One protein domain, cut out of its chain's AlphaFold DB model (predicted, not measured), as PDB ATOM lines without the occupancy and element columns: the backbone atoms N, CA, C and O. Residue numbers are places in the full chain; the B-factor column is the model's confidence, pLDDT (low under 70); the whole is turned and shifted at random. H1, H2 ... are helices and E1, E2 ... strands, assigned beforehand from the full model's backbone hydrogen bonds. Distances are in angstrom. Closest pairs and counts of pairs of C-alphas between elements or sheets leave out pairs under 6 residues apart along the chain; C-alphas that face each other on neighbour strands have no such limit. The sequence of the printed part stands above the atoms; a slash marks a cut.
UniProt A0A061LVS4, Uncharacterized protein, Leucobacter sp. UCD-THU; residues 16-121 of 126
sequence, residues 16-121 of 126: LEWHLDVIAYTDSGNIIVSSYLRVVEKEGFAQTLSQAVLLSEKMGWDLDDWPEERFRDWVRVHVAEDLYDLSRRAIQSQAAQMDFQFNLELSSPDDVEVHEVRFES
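Overview. This is residues 16 to 121 of the 126 residues of an uncharacterized protein of Leucobacter sp. UCD-THU (UniProt A0A061LVS4). A long, twisted sheet of four strands forms a wall, with two helices over one face and the other face bare. H2 covers the E3 and E2 side, H1 the E1 and E4 side, in two layers. The printed part has 106 residues, in the order E1, E2, E3, H1, H2, E4; the mixed sheet runs E3, E2, E1, E4, and the class is mixed, helices and strands. It is only just compact, close to loose, with a radius of gyration of the C-alphas of 15.4 A, and only just elongated, spanning 48 by 24 by 20 A.

Arrangement. E1, residues 16 to 25, and E2, residues 30 to 41, form an antiparallel hairpin at 169 degrees, with N 21 and O 34 within hydrogen-bond range at 2.9 A. E2 and E3, residues 44 to 54, form another at 170 degrees, with N 35 and O 50 at 2.8 A; E1, E2 and E3 are a meander, each strand the antiparallel neighbour of the one before. H1, residues 68 to 78, is on the sheet at a height of 9.0 A; its closest C-alphas to E4, residues 113 to 120, are Arg 72 and Val 114, 6.4 A apart. H2, residues 80 to 97, is on the same face at a height of 7.5 A, slantwise to E3 at 38 degrees on the local plane; the C-alphas of Thr 48 and Ser 87 come closest, at 6.1 A. H1 and H2 meet only through their link, and in both every O i to N i+4 pair is within hydrogen-bond range. E4 is parallel to E1 at 17 degrees, with N 22 and O 116 at 2.8 A. E3, H1 H2 and E4 make a split strand-helix-strand unit, two strands running the same way with E2 and E1 between them, its crossover right-handed.

Along the chain. E1 begins at C-alpha 16 (49.986, 50.243, -37.237) and is 29.8 A long; E2 is 36.4 A and E3 33.4 A. H1 is 15.3 A, H2 26.0 A and E4 20.6 A, ending at C-alpha 120 (48.580, 33.600, -12.324).

Size, cuts and confidence. The C-alphas of Asp 65 and Asp 99 are the two farthest apart, 49.3 A. The printed part has no cut; the links E3 to H1 and H2 to E4 are long, and residues 57 to 60 have pLDDT under 70.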
ATOM      1  N   LEU A  16      50.733  50.451 -38.459       90.50
ATOM      2  CA  LEU A  16      49.986  50.243 -37.237       90.50
ATOM      3  C   LEU A  16      50.498  48.965 -36.578       90.50
ATOM      4  O   LEU A  16      50.565  47.921 -37.222       90.50
ATOM      5  N   GLU A  17      50.832  49.051 -35.303       92.38
ATOM      6  CA  GLU A  17      51.130  47.906 -34.456       92.38
ATOM      7  C   GLU A  17      50.115  47.915 -33.320       92.38
ATOM      8  O   GLU A  17      49.998  48.899 -32.586       92.38
ATOM      9  N   TRP A  18      49.349  46.835 -33.206       93.31
ATOM     10  CA  TRP A  18      48.368  46.686 -32.148       93.31
ATOM     11  C   TRP A  18      48.370  45.259 -31.634       93.31
ATOM     12  O   TRP A  18      48.206  44.323 -32.412       93.31
ATOM     13  N   HIS A  19      48.542  45.108 -30.328       93.12
ATOM     14  CA  HIS A  19      48.467  43.814 -29.673       93.12
ATOM     15  C   HIS A  19      47.824  43.931 -28.297       93.12
ATOM     16  O   HIS A  19      47.792  45.000 -27.671       93.12
ATOM     17  N   LEU A  20      47.302  42.797 -27.843       94.25
ATOM     18  CA  LEU A  20      46.706  42.628 -26.532       94.25
ATOM     19  C   LEU A  20      47.522  41.632 -25.715       94.25
ATOM     20  O   LEU A  20      47.805  40.533 -26.181       94.25
ATOM     21  N   ASP A  21      47.812  41.982 -24.471       92.94
ATOM     22  CA  ASP A  21      48.353  41.058 -23.480       92.94
ATOM     23  C   ASP A  21      47.312  40.809 -22.404       92.94
ATOM     24  O   ASP A  21      46.598  41.726 -21.985       92.94
ATOM     25  N   VAL A  22      47.226  39.569 -21.936       90.88
ATOM     26  CA  VAL A  22      46.213  39.182 -20.965       90.88
ATOM     27  C   VAL A  22      46.820  38.467 -19.776       90.88
ATOM     28  O   VAL A  22      47.611  37.538 -19.920       90.88
ATOM     29  N   ILE A  23      46.394  38.883 -18.589       90.06
ATOM     30  CA  ILE A  23      46.709  38.232 -17.322       90.06
ATOM     31  C   ILE A  23      45.389  37.831 -16.667       90.06
ATOM     32  O   ILE A  23      44.532  38.675 -16.397       90.06
ATOM     33  N   ALA A  24      45.224  36.536 -16.428       87.62
ATOM     34  CA  ALA A  24      44.089  35.935 -15.749       87.62
ATOM     35  C   ALA A  24      44.524  35.459 -14.359       87.62
ATOM     36  O   ALA A  24      45.338  34.545 -14.234       87.62
ATOM     37  N   TYR A  25      43.972  36.061 -13.312       85.56
ATOM     38  CA  TYR A  25      44.198  35.642 -11.934       85.56
ATOM     39  C   TYR A  25      43.175  34.583 -11.543       85.56
ATOM     40  O   TYR A  25      42.055  34.923 -11.171       85.56
ATOM     41  N   THR A  26      43.578  33.321 -11.627       79.50
ATOM     42  CA  THR A  26      42.746  32.125 -11.399       79.50
ATOM     43  C   THR A  26      42.004  32.159 -10.059       79.50
ATOM     44  O   THR A  26      40.776  32.227 -10.051       79.50
ATOM     45  N   ASP A  27      42.725  32.297  -8.943       77.25
ATOM     46  CA  ASP A  27      42.141  32.282  -7.586       77.25
ATOM     47  C   ASP A  27      41.104  33.383  -7.338       77.25
ATOM     48  O   ASP A  27      40.150  33.222  -6.575       77.25
ATOM     49  N   SER A  28      41.331  34.546  -7.948       77.88
ATOM     50  CA  SER A  28      40.489  35.724  -7.752       77.88
ATOM     51  C   SER A  28      39.482  35.916  -8.875       77.88
ATOM     52  O   SER A  28      38.682  36.836  -8.774       77.88
ATOM     53  N   GLY A  29      39.538  35.119  -9.947       78.94
ATOM     54  CA  GLY A  29      38.786  35.275 -11.195       78.94
ATOM     55  C   GLY A  29      38.990  36.615 -11.928       78.94
ATOM     56  O   GLY A  29      38.188  36.961 -12.799       78.94
ATOM     57  N   ASN A  30      39.976  37.425 -11.529       85.62
ATOM     58  CA  ASN A  30      40.199  38.755 -12.092       85.62
ATOM     59  C   ASN A  30      40.939  38.655 -13.425       85.62
ATOM     60  O   ASN A  30      41.855  37.852 -13.575       85.62
ATOM     61  N   ILE A  31      40.592  39.516 -14.377       88.12
ATOM     62  CA  ILE A  31      41.234  39.562 -15.692       88.12
ATOM     63  C   ILE A  31      41.761  40.970 -15.934       88.12
ATOM     64  O   ILE A  31      41.028  41.950 -15.794       88.12
ATOM     65  N   ILE A  32      43.024  41.068 -16.333       91.56
ATOM     66  CA  ILE A  32      43.630  42.298 -16.827       91.56
ATOM     67  C   ILE A  32      43.947  42.096 -18.302       91.56
ATOM     68  O   ILE A  32      44.718  41.209 -18.657       91.56
ATOM     69  N   VAL A  33      43.370  42.940 -19.153       94.31
ATOM     70  CA  VAL A  33      43.695  43.010 -20.579       94.31
ATOM     71  C   VAL A  33      44.433  44.321 -20.818       94.31
ATOM     72  O   VAL A  33      43.885  45.395 -20.563       94.31
ATOM     73  N   SER A  34      45.671  44.248 -21.290       95.25
ATOM     74  CA  SER A  34      46.475  45.404 -21.683       95.25
ATOM     75  C   SER A  34      46.484  45.522 -23.200       95.25
ATOM     76  O   SER A  34      46.650  44.530 -23.896       95.25
ATOM     77  N   SER A  35      46.300  46.733 -23.715       95.62
ATOM     78  CA  SER A  35      46.356  47.052 -25.139       95.62
ATOM     79  C   SER A  35      47.512  47.993 -25.392       95.62
ATOM     80  O   SER A  35      47.535  49.096 -24.838       95.62
ATOM     81  N   TYR A  36      48.415  47.594 -26.277       95.50
ATOM     82  CA  TYR A  36      49.435  48.466 -26.832       95.50
ATOM     83  C   TYR A  36      49.056  48.816 -28.264       95.50
ATOM     84  O   TYR A  36      48.901  47.929 -29.097       95.50
ATOM     85  N   LEU A  37      48.896  50.109 -28.545       95.12
ATOM     86  CA  LEU A  37      48.655  50.614 -29.894       95.12
ATOM     87  C   LEU A  37      49.744  51.618 -30.237       95.12
ATOM     88  O   LEU A  37      49.912  52.615 -29.531       95.12
ATOM     89  N   ARG A  38      50.439  51.380 -31.343       94.19
ATOM     90  CA  ARG A  38      51.446  52.267 -31.908       94.19
ATOM     91  C   ARG A  38      51.123  52.544 -33.365       94.19
ATOM     92  O   ARG A  38      50.808  51.639 -34.131       94.19
ATOM     93  N   VAL A  39      51.253  53.804 -33.755       93.50
ATOM     94  CA  VAL A  39      51.150  54.239 -35.146       93.50
ATOM     95  C   VAL A  39      52.377  55.060 -35.507       93.50
ATOM     96  O   VAL A  39      52.816  55.927 -34.746       93.50
ATOM     97  N   VAL A  40      52.949  54.757 -36.666       92.44
ATOM     98  CA  VAL A  40      54.070  55.491 -37.245       92.44
ATOM     99  C   VAL A  40      53.679  55.890 -38.659       92.44
ATOM    100  O   VAL A  40      53.523  55.039 -39.536       92.44
ATOM    101  N   GLU A  41      53.541  57.190 -38.883       90.12
ATOM    102  CA  GLU A  41      53.274  57.790 -40.187       90.12
ATOM    103  C   GLU A  41      54.373  58.801 -40.537       90.12
ATOM    104  O   GLU A  41      55.255  59.114 -39.738       90.12
ATOM    105  N   LYS A  42      54.344  59.328 -41.764       86.25
ATOM    106  CA  LYS A  42      55.336  60.304 -42.237       86.25
ATOM    107  C   LYS A  42      55.387  61.567 -41.367       86.25
ATOM    108  O   LYS A  42      56.444  62.181 -41.250       86.25
ATOM    109  N   GLU A  43      54.246  61.963 -40.814       83.38
ATOM    110  CA  GLU A  43      54.082  63.210 -40.062       83.38
ATOM    111  C   GLU A  43      54.428  63.063 -38.575       83.38
ATOM    112  O   GLU A  43      54.691  64.062 -37.909       83.38
ATOM    113  N   GLY A  44      54.494  61.833 -38.056       87.38
ATOM    114  CA  GLY A  44      54.803  61.601 -36.653       87.38
ATOM    115  C   GLY A  44      54.590  60.163 -36.200       87.38
ATOM    116  O   GLY A  44      54.235  59.273 -36.972       87.38
ATOM    117  N   PHE A  45      54.800  59.952 -34.906       91.38
ATOM    118  CA  PHE A  45      54.519  58.690 -34.239       91.38
ATOM    119  C   PHE A  45      53.675  58.946 -32.994       91.38
ATOM    120  O   PHE A  45      53.802  59.990 -32.352       91.38
ATOM    121  N   ALA A  46      52.842  57.979 -32.634       93.38
ATOM    122  CA  ALA A  46      52.175  57.955 -31.344       93.38
ATOM    123  C   ALA A  46      52.070  56.531 -30.828       93.38
ATOM    124  O   ALA A  46      52.071  55.564 -31.589       93.38
ATOM    125  N   GLN A  47      51.973  56.426 -29.511       95.06
ATOM    126  CA  GLN A  47      51.755  55.166 -28.835       95.06
ATOM    127  C   GLN A  47      50.882  55.373 -27.607       95.06
ATOM    128  O   GLN A  47      50.889  56.440 -26.987       95.06
ATOM    129  N   THR A  48      50.157  54.332 -27.237       96.62
ATOM    130  CA  THR A  48      49.362  54.305 -26.018       96.62
ATOM    131  C   THR A  48      49.384  52.916 -25.409       96.62
ATOM    132  O   THR A  48      49.485  51.910 -26.112       96.62
ATOM    133  N   LEU A  49      49.280  52.894 -24.086       96.44
ATOM    134  CA  LEU A  49      49.065  51.701 -23.294       96.44
ATOM    135  C   LEU A  49      47.755  51.903 -22.537       96.44
ATOM    136  O   LEU A  49      47.629  52.840 -21.747       96.44
ATOM    137  N   SER A  50      46.791  51.030 -22.791       95.44
ATOM    138  CA  SER A  50      45.461  51.078 -22.185       95.44
ATOM    139  C   SER A  50      45.199  49.771 -21.448       95.44
ATOM    140  O   SER A  50      45.685  48.727 -21.871       95.44
ATOM    141  N   GLN A  51      44.428  49.802 -20.362       94.56
ATOM    142  CA  GLN A  51      44.109  48.600 -19.591       94.56
ATOM    143  C   GLN A  51      42.612  48.496 -19.320       94.56
ATOM    144  O   GLN A  51      41.971  49.475 -18.936       94.56
ATOM    145  N   ALA A  52      42.078  47.289 -19.479       93.12
ATOM    146  CA  ALA A  52      40.774  46.889 -18.982       93.12
ATOM    147  C   ALA A  52      40.977  45.944 -17.796       93.12
ATOM    148  O   ALA A  52      41.710  44.960 -17.893       93.12
ATOM    149  N   VAL A  53      40.323  46.251 -16.678       90.56
ATOM    150  CA  VAL A  53      40.351  45.427 -15.467       90.56
ATOM    151  C   VAL A  53      38.947  44.896 -15.225       90.56
ATOM    152  O   VAL A  53      38.011  45.671 -15.017       90.56
ATOM    153  N   LEU A  54      38.801  43.577 -15.254       86.69
ATOM    154  CA  LEU A  54      37.548  42.879 -15.014       86.69
ATOM    155  C   LEU A  54      37.640  42.129 -13.691       86.69
ATOM    156  O   LEU A  54      38.529  41.306 -13.495       86.69
ATOM    157  N   LEU A  55      36.720  42.444 -12.782       83.38
ATOM    158  CA  LEU A  55      36.736  41.933 -11.416       83.38
ATOM    159  C   LEU A  55      35.701  40.817 -11.238       83.38
ATOM    160  O   LEU A  55      34.525  41.000 -11.573       83.38
ATOM    161  N   SER A  56      36.128  39.678 -10.688       70.62
ATOM    162  CA  SER A  56      35.310  38.455 -10.639       70.62
ATOM    163  C   SER A  56      34.123  38.525  -9.693       70.62
ATOM    164  O   SER A  56      33.124  37.850  -9.947       70.62
ATOM    165  N   GLU A  57      34.198  39.365  -8.647       62.53
ATOM    166  CA  GLU A  57      33.185  39.450  -7.582       62.53
ATOM    167  C   GLU A  57      31.768  39.676  -8.134       62.53
ATOM    168  O   GLU A  57      30.774  39.394  -7.466       62.53
ATOM    169  N   LYS A  58      31.664  40.183  -9.369       57.75
ATOM    170  CA  LYS A  58      30.400  40.442 -10.062       57.75
ATOM    171  C   LYS A  58      30.069  39.464 -11.188       57.75
ATOM    172  O   LYS A  58      28.920  39.448 -11.621       57.75
ATOM    173  N   MET A  59      31.035  38.684 -11.670       66.06
ATOM    174  CA  MET A  59      30.896  37.885 -12.893       66.06
ATOM    175  C   MET A  59      30.795  36.377 -12.628       66.06
ATOM    176  O   MET A  59      30.256  35.663 -13.471       66.06
ATOM    177  N   GLY A  60      31.254  35.897 -11.463       65.38
ATOM    178  CA  GLY A  60      31.136  34.485 -11.070       65.38
ATOM    179  C   GLY A  60      31.862  33.528 -12.019       65.38
ATOM    180  O   GLY A  60      31.379  32.425 -12.271       65.38
ATOM    181  N   TRP A  61      32.967  33.982 -12.607       72.69
ATOM    182  CA  TRP A  61      33.752  33.191 -13.542       72.69
ATOM    183  C   TRP A  61      34.625  32.190 -12.804       72.69
ATOM    184  O   TRP A  61      35.383  32.561 -11.915       72.69
ATOM    185  N   ASP A  62      34.525  30.938 -13.231       74.69
ATOM    186  CA  ASP A  62      35.500  29.904 -12.923       74.69
ATOM    187  C   ASP A  62      36.492  29.847 -14.091       74.69
ATOM    188  O   ASP A  62      36.139  29.411 -15.194       74.69
ATOM    189  N   LEU A  63      37.676  30.431 -13.885       74.94
ATOM    190  CA  LEU A  63      38.720  30.537 -14.907       74.94
ATOM    191  C   LEU A  63      39.629  29.301 -14.945       74.94
ATOM    192  O   LEU A  63      40.333  29.129 -15.941       74.94
ATOM    193  N   ASP A  64      39.584  28.433 -13.927       72.38
ATOM    194  CA  ASP A  64      40.475  27.268 -13.800       72.38
ATOM    195  C   ASP A  64      40.281  26.265 -14.945       72.38
ATOM    196  O   ASP A  64      41.226  25.615 -15.394       72.38
ATOM    197  N   ASP A  65      39.060  26.195 -15.476       75.81
ATOM    198  CA  ASP A  65      38.677  25.272 -16.545       75.81
ATOM    199  C   ASP A  65      38.743  25.888 -17.955       75.81
ATOM    200  O   ASP A  65      38.304  25.264 -18.928       75.81
ATOM    201  N   TRP A  66      39.226  27.126 -18.117       81.31
ATOM    202  CA  TRP A  66      39.244  27.778 -19.431       81.31
ATOM    203  C   TRP A  66      40.537  27.475 -20.193       81.31
ATOM    204  O   TRP A  66      41.613  27.892 -19.773       81.31
ATOM    205  N   PRO A  67      40.459  26.831 -21.375       84.94
ATOM    206  CA  PRO A  67      41.611  26.730 -22.259       84.94
ATOM    207  C   PRO A  67      42.082  28.116 -22.709       84.94
ATOM    208  O   PRO A  67      41.264  29.007 -22.948       84.94
ATOM    209  N   GLU A  68      43.388  28.272 -22.923       85.88
ATOM    210  CA  GLU A  68      43.991  29.525 -23.398       85.88
ATOM    211  C   GLU A  68      43.317  30.060 -24.676       85.88
ATOM    212  O   GLU A  68      43.009  31.244 -24.774       85.88
ATOM    213  N   GLU A  69      43.012  29.182 -25.637       86.06
ATOM    214  CA  GLU A  69      42.331  29.542 -26.890       86.06
ATOM    215  C   GLU A  69      40.935  30.130 -26.644       86.06
ATOM    216  O   GLU A  69      40.594  31.177 -27.194       86.06
ATOM    217  N   ARG A  70      40.163  29.532 -25.729       84.25
ATOM    218  CA  ARG A  70      38.853  30.062 -25.324       84.25
ATOM    219  C   ARG A  70      38.989  31.461 -24.732       84.25
ATOM    220  O   ARG A  70      38.119  32.304 -24.935       84.25
ATOM    221  N   PHE A  71      40.060  31.700 -23.983       83.69
ATOM    222  CA  PHE A  71      40.318  32.992 -23.366       83.69
ATOM    223  C   PHE A  71      40.691  34.057 -24.403       83.69
ATOM    224  O   PHE A  71      40.148  35.161 -24.374       83.69
ATOM    225  N   ARG A  72      41.539  33.700 -25.376       87.81
ATOM    226  CA  ARG A  72      41.870  34.554 -26.529       87.81
ATOM    227  C   ARG A  72      40.609  34.940 -27.300       87.81
ATOM    228  O   ARG A  72      40.397  36.121 -27.556       87.81
ATOM    229  N   ASP A  73      39.745  33.974 -27.600       87.94
ATOM    230  CA  ASP A  73      38.483  34.227 -28.301       87.94
ATOM    231  C   ASP A  73      37.538  35.114 -27.490       87.94
ATOM    232  O   ASP A  73      36.931  36.039 -28.027       87.94
ATOM    233  N   TRP A  74      37.449  34.886 -26.180       88.00
ATOM    234  CA  TRP A  74      36.642  35.723 -25.304       88.00
ATOM    235  C   TRP A  74      37.129  37.182 -25.302       88.00
ATOM    236  O   TRP A  74      36.320  38.094 -25.476       88.00
ATOM    237  N   VAL A  75      38.443  37.417 -25.189       89.62
ATOM    238  CA  VAL A  75      39.032  38.770 -25.242       89.62
ATOM    239  C   VAL A  75      38.763  39.440 -26.587       89.62
ATOM    240  O   VAL A  75      38.361  40.606 -26.618       89.62
ATOM    241  N   ARG A  76      38.920  38.702 -27.691       88.94
ATOM    242  CA  ARG A  76      38.629  39.191 -29.047       88.94
ATOM    243  C   ARG A  76      37.187  39.652 -29.200       88.94
ATOM    244  O   ARG A  76      36.942  40.723 -29.740       88.94
ATOM    245  N   VAL A  77      36.239  38.865 -28.699       88.88
ATOM    246  CA  VAL A  77      34.807  39.150 -28.852       88.88
ATOM    247  C   VAL A  77      34.330  40.260 -27.914       88.88
ATOM    248  O   VAL A  77      33.430  41.015 -28.278       88.88
ATOM    249  N   HIS A  78      34.888  40.353 -26.705       88.38
ATOM    250  CA  HIS A  78      34.295  41.170 -25.642       88.38
ATOM    251  C   HIS A  78      35.106  42.388 -25.207       88.38
ATOM    252  O   HIS A  78      34.539  43.250 -24.544       88.38
ATOM    253  N   VAL A  79      36.404  42.462 -25.515       92.00
ATOM    254  CA  VAL A  79      37.285  43.511 -24.965       92.00
ATOM    255  C   VAL A  79      38.089  44.235 -26.044       92.00
ATOM    256  O   VAL A  79      38.361  45.426 -25.906       92.00
ATOM    257  N   ALA A  80      38.461  43.535 -27.116       93.19
ATOM    258  CA  ALA A  80      39.376  44.041 -28.134       93.19
ATOM    259  C   ALA A  80      38.905  45.360 -28.773       93.19
ATOM    260  O   ALA A  80      39.665  46.327 -28.800       93.19
ATOM    261  N   GLU A  81      37.642  45.429 -29.199       94.81
ATOM    262  CA  GLU A  81      37.059  46.622 -29.831       94.81
ATOM    263  C   GLU A  81      37.076  47.846 -28.900       94.81
ATOM    264  O   GLU A  81      37.507  48.930 -29.294       94.81
ATOM    265  N   ASP A  82      36.674  47.668 -27.639       94.94
ATOM    266  CA  ASP A  82      36.612  48.757 -26.659       94.94
ATOM    267  C   ASP A  82      38.011  49.304 -26.333       94.94
ATOM    268  O   ASP A  82      38.214  50.521 -26.248       94.94
ATOM    269  N   LEU A  83      39.001  48.416 -26.173       95.81
ATOM    270  CA  LEU A  83      40.388  48.821 -25.934       95.81
ATOM    271  C   LEU A  83      41.028  49.471 -27.161       95.81
ATOM    272  O   LEU A  83      41.807  50.420 -27.002       95.81
ATOM    273  N   TYR A  84      40.697  48.998 -28.365       95.81
ATOM    274  CA  TYR A  84      41.131  49.630 -29.603       95.81
ATOM    275  C   TYR A  84      40.563  51.042 -29.715       95.81
ATOM    276  O   TYR A  84      41.335  51.984 -29.874       95.81
ATOM    277  N   ASP A  85      39.249  51.228 -29.558       96.25
ATOM    278  CA  ASP A  85      38.619  52.544 -29.677       96.25
ATOM    279  C   ASP A  85      39.124  53.522 -28.601       96.25
ATOM    280  O   ASP A  85      39.410  54.684 -28.905       96.25
ATOM    281  N   LEU A  86      39.331  53.057 -27.364       96.56
ATOM    282  CA  LEU A  86      39.958  53.861 -26.311       96.56
ATOM    283  C   LEU A  86      41.358  54.339 -26.729       96.56
ATOM    284  O   LEU A  86      41.672  55.530 -26.642       96.56
ATOM    285  N   SER A  87      42.179  53.412 -27.219       96.25
ATOM    286  CA  SER A  87      43.549  53.678 -27.656       96.25
ATOM    287  C   SER A  87      43.586  54.609 -28.875       96.25
ATOM    288  O   SER A  87      44.334  55.590 -28.900       96.25
ATOM    289  N   ARG A  88      42.710  54.368 -29.852       96.25
ATOM    290  CA  ARG A  88      42.517  55.171 -31.063       96.25
ATOM    291  C   ARG A  88      42.155  56.611 -30.721       96.25
ATOM    292  O   ARG A  88      42.771  57.539 -31.243       96.25
ATOM    293  N   ARG A  89      41.186  56.823 -29.824       96.06
ATOM    294  CA  ARG A  89      40.777  58.168 -29.380       96.06
ATOM    295  C   ARG A  89      41.900  58.888 -28.641       96.06
ATOM    296  O   ARG A  89      42.081  60.085 -28.855       96.06
ATOM    297  N   ALA A  90      42.659  58.180 -27.803       95.94
ATOM    298  CA  ALA A  90      43.810  58.755 -27.111       95.94
ATOM    299  C   ALA A  90      44.873  59.236 -28.110       95.94
ATOM    300  O   ALA A  90      45.317  60.382 -28.027       95.94
ATOM    301  N   ILE A  91      45.212  58.406 -29.098       95.19
ATOM    302  CA  ILE A  91      46.158  58.759 -30.161       95.19
ATOM    303  C   ILE A  91      45.638  59.929 -31.006       95.19
ATOM    304  O   ILE A  91      46.372  60.889 -31.226       95.19
ATOM    305  N   GLN A  92      44.370  59.910 -31.429       94.25
ATOM    306  CA  GLN A  92      43.783  61.021 -32.188       94.25
ATOM    307  C   GLN A  92      43.773  62.329 -31.387       94.25
ATOM    308  O   GLN A  92      44.031  63.395 -31.944       94.25
ATOM    309  N   SER A  93      43.527  62.263 -30.075       93.88
ATOM    310  CA  SER A  93      43.599  63.436 -29.204       93.88
ATOM    311  C   SER A  93      45.022  63.982 -29.082       93.88
ATOM    312  O   SER A  93      45.186  65.199 -29.032       93.88
ATOM    313  N   GLN A  94      46.036  63.117 -29.005       91.56
ATOM    314  CA  GLN A  94      47.443  63.537 -28.976       91.56
ATOM    315  C   GLN A  94      47.851  64.163 -30.314       91.56
ATOM    316  O   GLN A  94      48.445  65.238 -30.335       91.56
ATOM    317  N   ALA A  95      47.450  63.540 -31.424       92.19
ATOM    318  CA  ALA A  95      47.709  64.025 -32.773       92.19
ATOM    319  C   ALA A  95      47.145  65.431 -33.004       92.19
ATOM    320  O   ALA A  95      47.861  66.343 -33.420       92.19
ATOM    321  N   ALA A  96      45.884  65.643 -32.614       90.56
ATOM    322  CA  ALA A  96      45.222  66.935 -32.746       90.56
ATOM    323  C   ALA A  96      45.914  68.059 -31.947       90.56
ATOM    324  O   ALA A  96      45.889  69.211 -32.370       90.56
ATOM    325  N   GLN A  97      46.550  67.751 -30.807       90.88
ATOM    326  CA  GLN A  97      47.313  68.736 -30.020       90.88
ATOM    327  C   GLN A  97      48.619  69.168 -30.699       90.88
ATOM    328  O   GLN A  97      49.178  70.206 -30.348       90.88
ATOM    329  N   MET A  98      49.098  68.374 -31.651       88.81
ATOM    330  CA  MET A  98      50.351  68.579 -32.371       88.81
ATOM    331  C   MET A  98      50.128  68.990 -33.837       88.81
ATOM    332  O   MET A  98      51.092  69.049 -34.595       88.81
ATOM    333  N   ASP A  99      48.881  69.301 -34.211       88.88
ATOM    334  CA  ASP A  99      48.469  69.730 -35.556       88.88
ATOM    335  C   ASP A  99      48.744  68.693 -36.664       88.88
ATOM    336  O   ASP A  99      49.049  69.041 -37.802       88.88
ATOM    337  N   PHE A 100      48.617  67.403 -36.337       89.25
ATOM    338  CA  PHE A 100      48.615  66.315 -37.321       89.25
ATOM    339  C   PHE A 100      47.454  65.342 -37.073       89.25
ATOM    340  O   PHE A 100      46.731  65.434 -36.076       89.25
ATOM    341  N   GLN A 101      47.238  64.408 -37.999       88.75
ATOM    342  CA  GLN A 101      46.186  63.394 -37.901       88.75
ATOM    343  C   GLN A 101      46.728  62.028 -38.315       88.75
ATOM    344  O   GLN A 101      47.456  61.928 -39.293       88.75
ATOM    345  N   PHE A 102      46.334  60.982 -37.589       91.00
ATOM    346  CA  PHE A 102      46.552  59.600 -38.015       91.00
ATOM    347  C   PHE A 102      45.282  59.040 -38.638       91.00
ATOM    348  O   PHE A 102      44.182  59.248 -38.104       91.00
ATOM    349  N   ASN A 103      45.436  58.279 -39.717       89.94
ATOM    350  CA  ASN A 103      44.315  57.600 -40.355       89.94
ATOM    351  C   ASN A 103      44.096  56.223 -39.715       89.94
ATOM    352  O   ASN A 103      44.506  55.195 -40.248       89.94
ATOM    353  N   LEU A 104      43.479  56.226 -38.534       91.38
ATOM    354  CA  LEU A 104      43.101  55.009 -37.817       91.38
ATOM    355  C   LEU A 104      41.659  54.619 -38.148       91.38
ATOM    356  O   LEU A 104      40.761  55.465 -38.083       91.38
ATOM    357  N   GLU A 105      41.449  53.337 -38.442       92.62
ATOM    358  CA  GLU A 105      40.125  52.753 -38.660       92.62
ATOM    359  C   GLU A 105      39.238  52.899 -37.418       92.62
ATOM    360  O   GLU A 105      39.719  53.078 -36.301       92.62
ATOM    361  N   LEU A 106      37.917  52.867 -37.606       92.00
ATOM    362  CA  LEU A 106      36.977  52.969 -36.482       92.00
ATOM    363  C   LEU A 106      36.839  51.657 -35.713       92.00
ATOM    364  O   LEU A 106      36.571  51.709 -34.515       92.00
ATOM    365  N   SER A 107      37.014  50.532 -36.402       92.25
ATOM    366  CA  SER A 107      36.964  49.195 -35.827       92.25
ATOM    367  C   SER A 107      38.358  48.643 -35.591       92.25
ATOM    368  O   SER A 107      39.301  48.973 -36.317       92.25
ATOM    369  N   SER A 108      38.472  47.768 -34.597       91.06
ATOM    370  CA  SER A 108      39.687  46.997 -34.385       91.06
ATOM    371  C   SER A 108      40.031  46.127 -35.609       91.06
ATOM    372  O   SER A 108      39.130  45.700 -36.337       91.06
ATOM    373  N   PRO A 109      41.328  45.880 -35.874       88.06
ATOM    374  CA  PRO A 109      41.770  44.895 -36.857       88.06
ATOM    375  C   PRO A 109      41.143  43.510 -36.636       88.06
ATOM    376  O   PRO A 109      41.096  43.026 -35.505       88.06
ATOM    377  N   ASP A 110      40.707  42.853 -37.719       80.56
ATOM    378  CA  ASP A 110      40.105  41.507 -37.675       80.56
ATOM    379  C   ASP A 110      41.081  40.450 -37.121       80.56
ATOM    380  O   ASP A 110      40.683  39.469 -36.488       80.56
ATOM    381  N   ASP A 111      42.376  40.648 -37.354       77.75
ATOM    382  CA  ASP A 111      43.480  39.799 -36.927       77.75
ATOM    383  C   ASP A 111      44.047  40.226 -35.568       77.75
ATOM    384  O   ASP A 111      45.259  40.306 -35.392       77.75
ATOM    385  N   VAL A 112      43.169  40.462 -34.584       79.38
ATOM    386  CA  VAL A 112      43.559  40.803 -33.207       79.38
ATOM    387  C   VAL A 112      44.635  39.835 -32.696       79.38
ATOM    388  O   VAL A 112      44.371  38.656 -32.384       79.38
ATOM    389  N   GLU A 113      45.851  40.354 -32.561       79.50
ATOM    390  CA  GLU A 113      46.969  39.638 -31.976       79.50
ATOM    391  C   GLU A 113      46.870  39.750 -30.458       79.50
ATOM    392  O   GLU A 113      47.285  40.727 -29.837       79.50
ATOM    393  N   VAL A 114      46.278  38.729 -29.840       83.12
ATOM    394  CA  VAL A 114      46.547  38.481 -28.427       83.12
ATOM    395  C   VAL A 114      47.958  37.906 -28.397       83.12
ATOM    396  O   VAL A 114      48.179  36.820 -28.925       83.12
ATOM    397  N   HIS A 115      48.930  38.633 -27.877       81.88
ATOM    398  CA  HIS A 115      50.322  38.211 -27.922       81.88
ATOM    399  C   HIS A 115      50.588  37.206 -26.796       81.88
ATOM    400  O   HIS A 115      51.008  36.072 -27.043       81.88
ATOM    401  N   GLU A 116      50.184  37.547 -25.574       83.31
ATOM    402  CA  GLU A 116      50.395  36.699 -24.410       83.31
ATOM    403  C   GLU A 116      49.122  36.485 -23.585       83.31
ATOM    404  O   GLU A 116      48.313  37.393 -23.399       83.31
ATOM    405  N   VAL A 117      48.959  35.265 -23.067       83.00
ATOM    406  CA  VAL A 117      47.971  34.937 -22.036       83.00
ATOM    407  C   VAL A 117      48.706  34.265 -20.887       83.00
ATOM    408  O   VAL A 117      49.296  33.200 -21.061       83.00
ATOM    409  N   ARG A 118      48.671  34.885 -19.708       84.69
ATOM    410  CA  ARG A 118      49.242  34.334 -18.477       84.69
ATOM    411  C   ARG A 118      48.137  33.978 -17.502       84.69
ATOM    412  O   ARG A 118      47.236  34.779 -17.273       84.69
ATOM    413  N   PHE A 119      48.254  32.803 -16.898       82.50
ATOM    414  CA  PHE A 119      47.437  32.396 -15.764       82.50
ATOM    415  C   PHE A 119      48.291  32.500 -14.507       82.50
ATOM    416  O   PHE A 119      49.339  31.860 -14.415       82.50
ATOM    417  N   GLU A 120      47.864  33.334 -13.568       83.50
ATOM    418  CA  GLU A 120      48.580  33.600 -12.324       83.50
ATOM    419  C   GLU A 120      47.691  33.242 -11.126       83.50
ATOM    420  O   GLU A 120      46.474  33.446 -11.151       83.50
ATOM    421  N   SER A 121      48.295  32.695 -10.074       76.50
ATOM    422  CA  SER A 121      47.707  32.668  -8.733       76.50
ATOM    423  C   SER A 121      48.068  33.979  -8.038       76.50
ATOM    424  O   SER A 121      49.206  34.444  -8.157       76.50
TER     425      SER A 121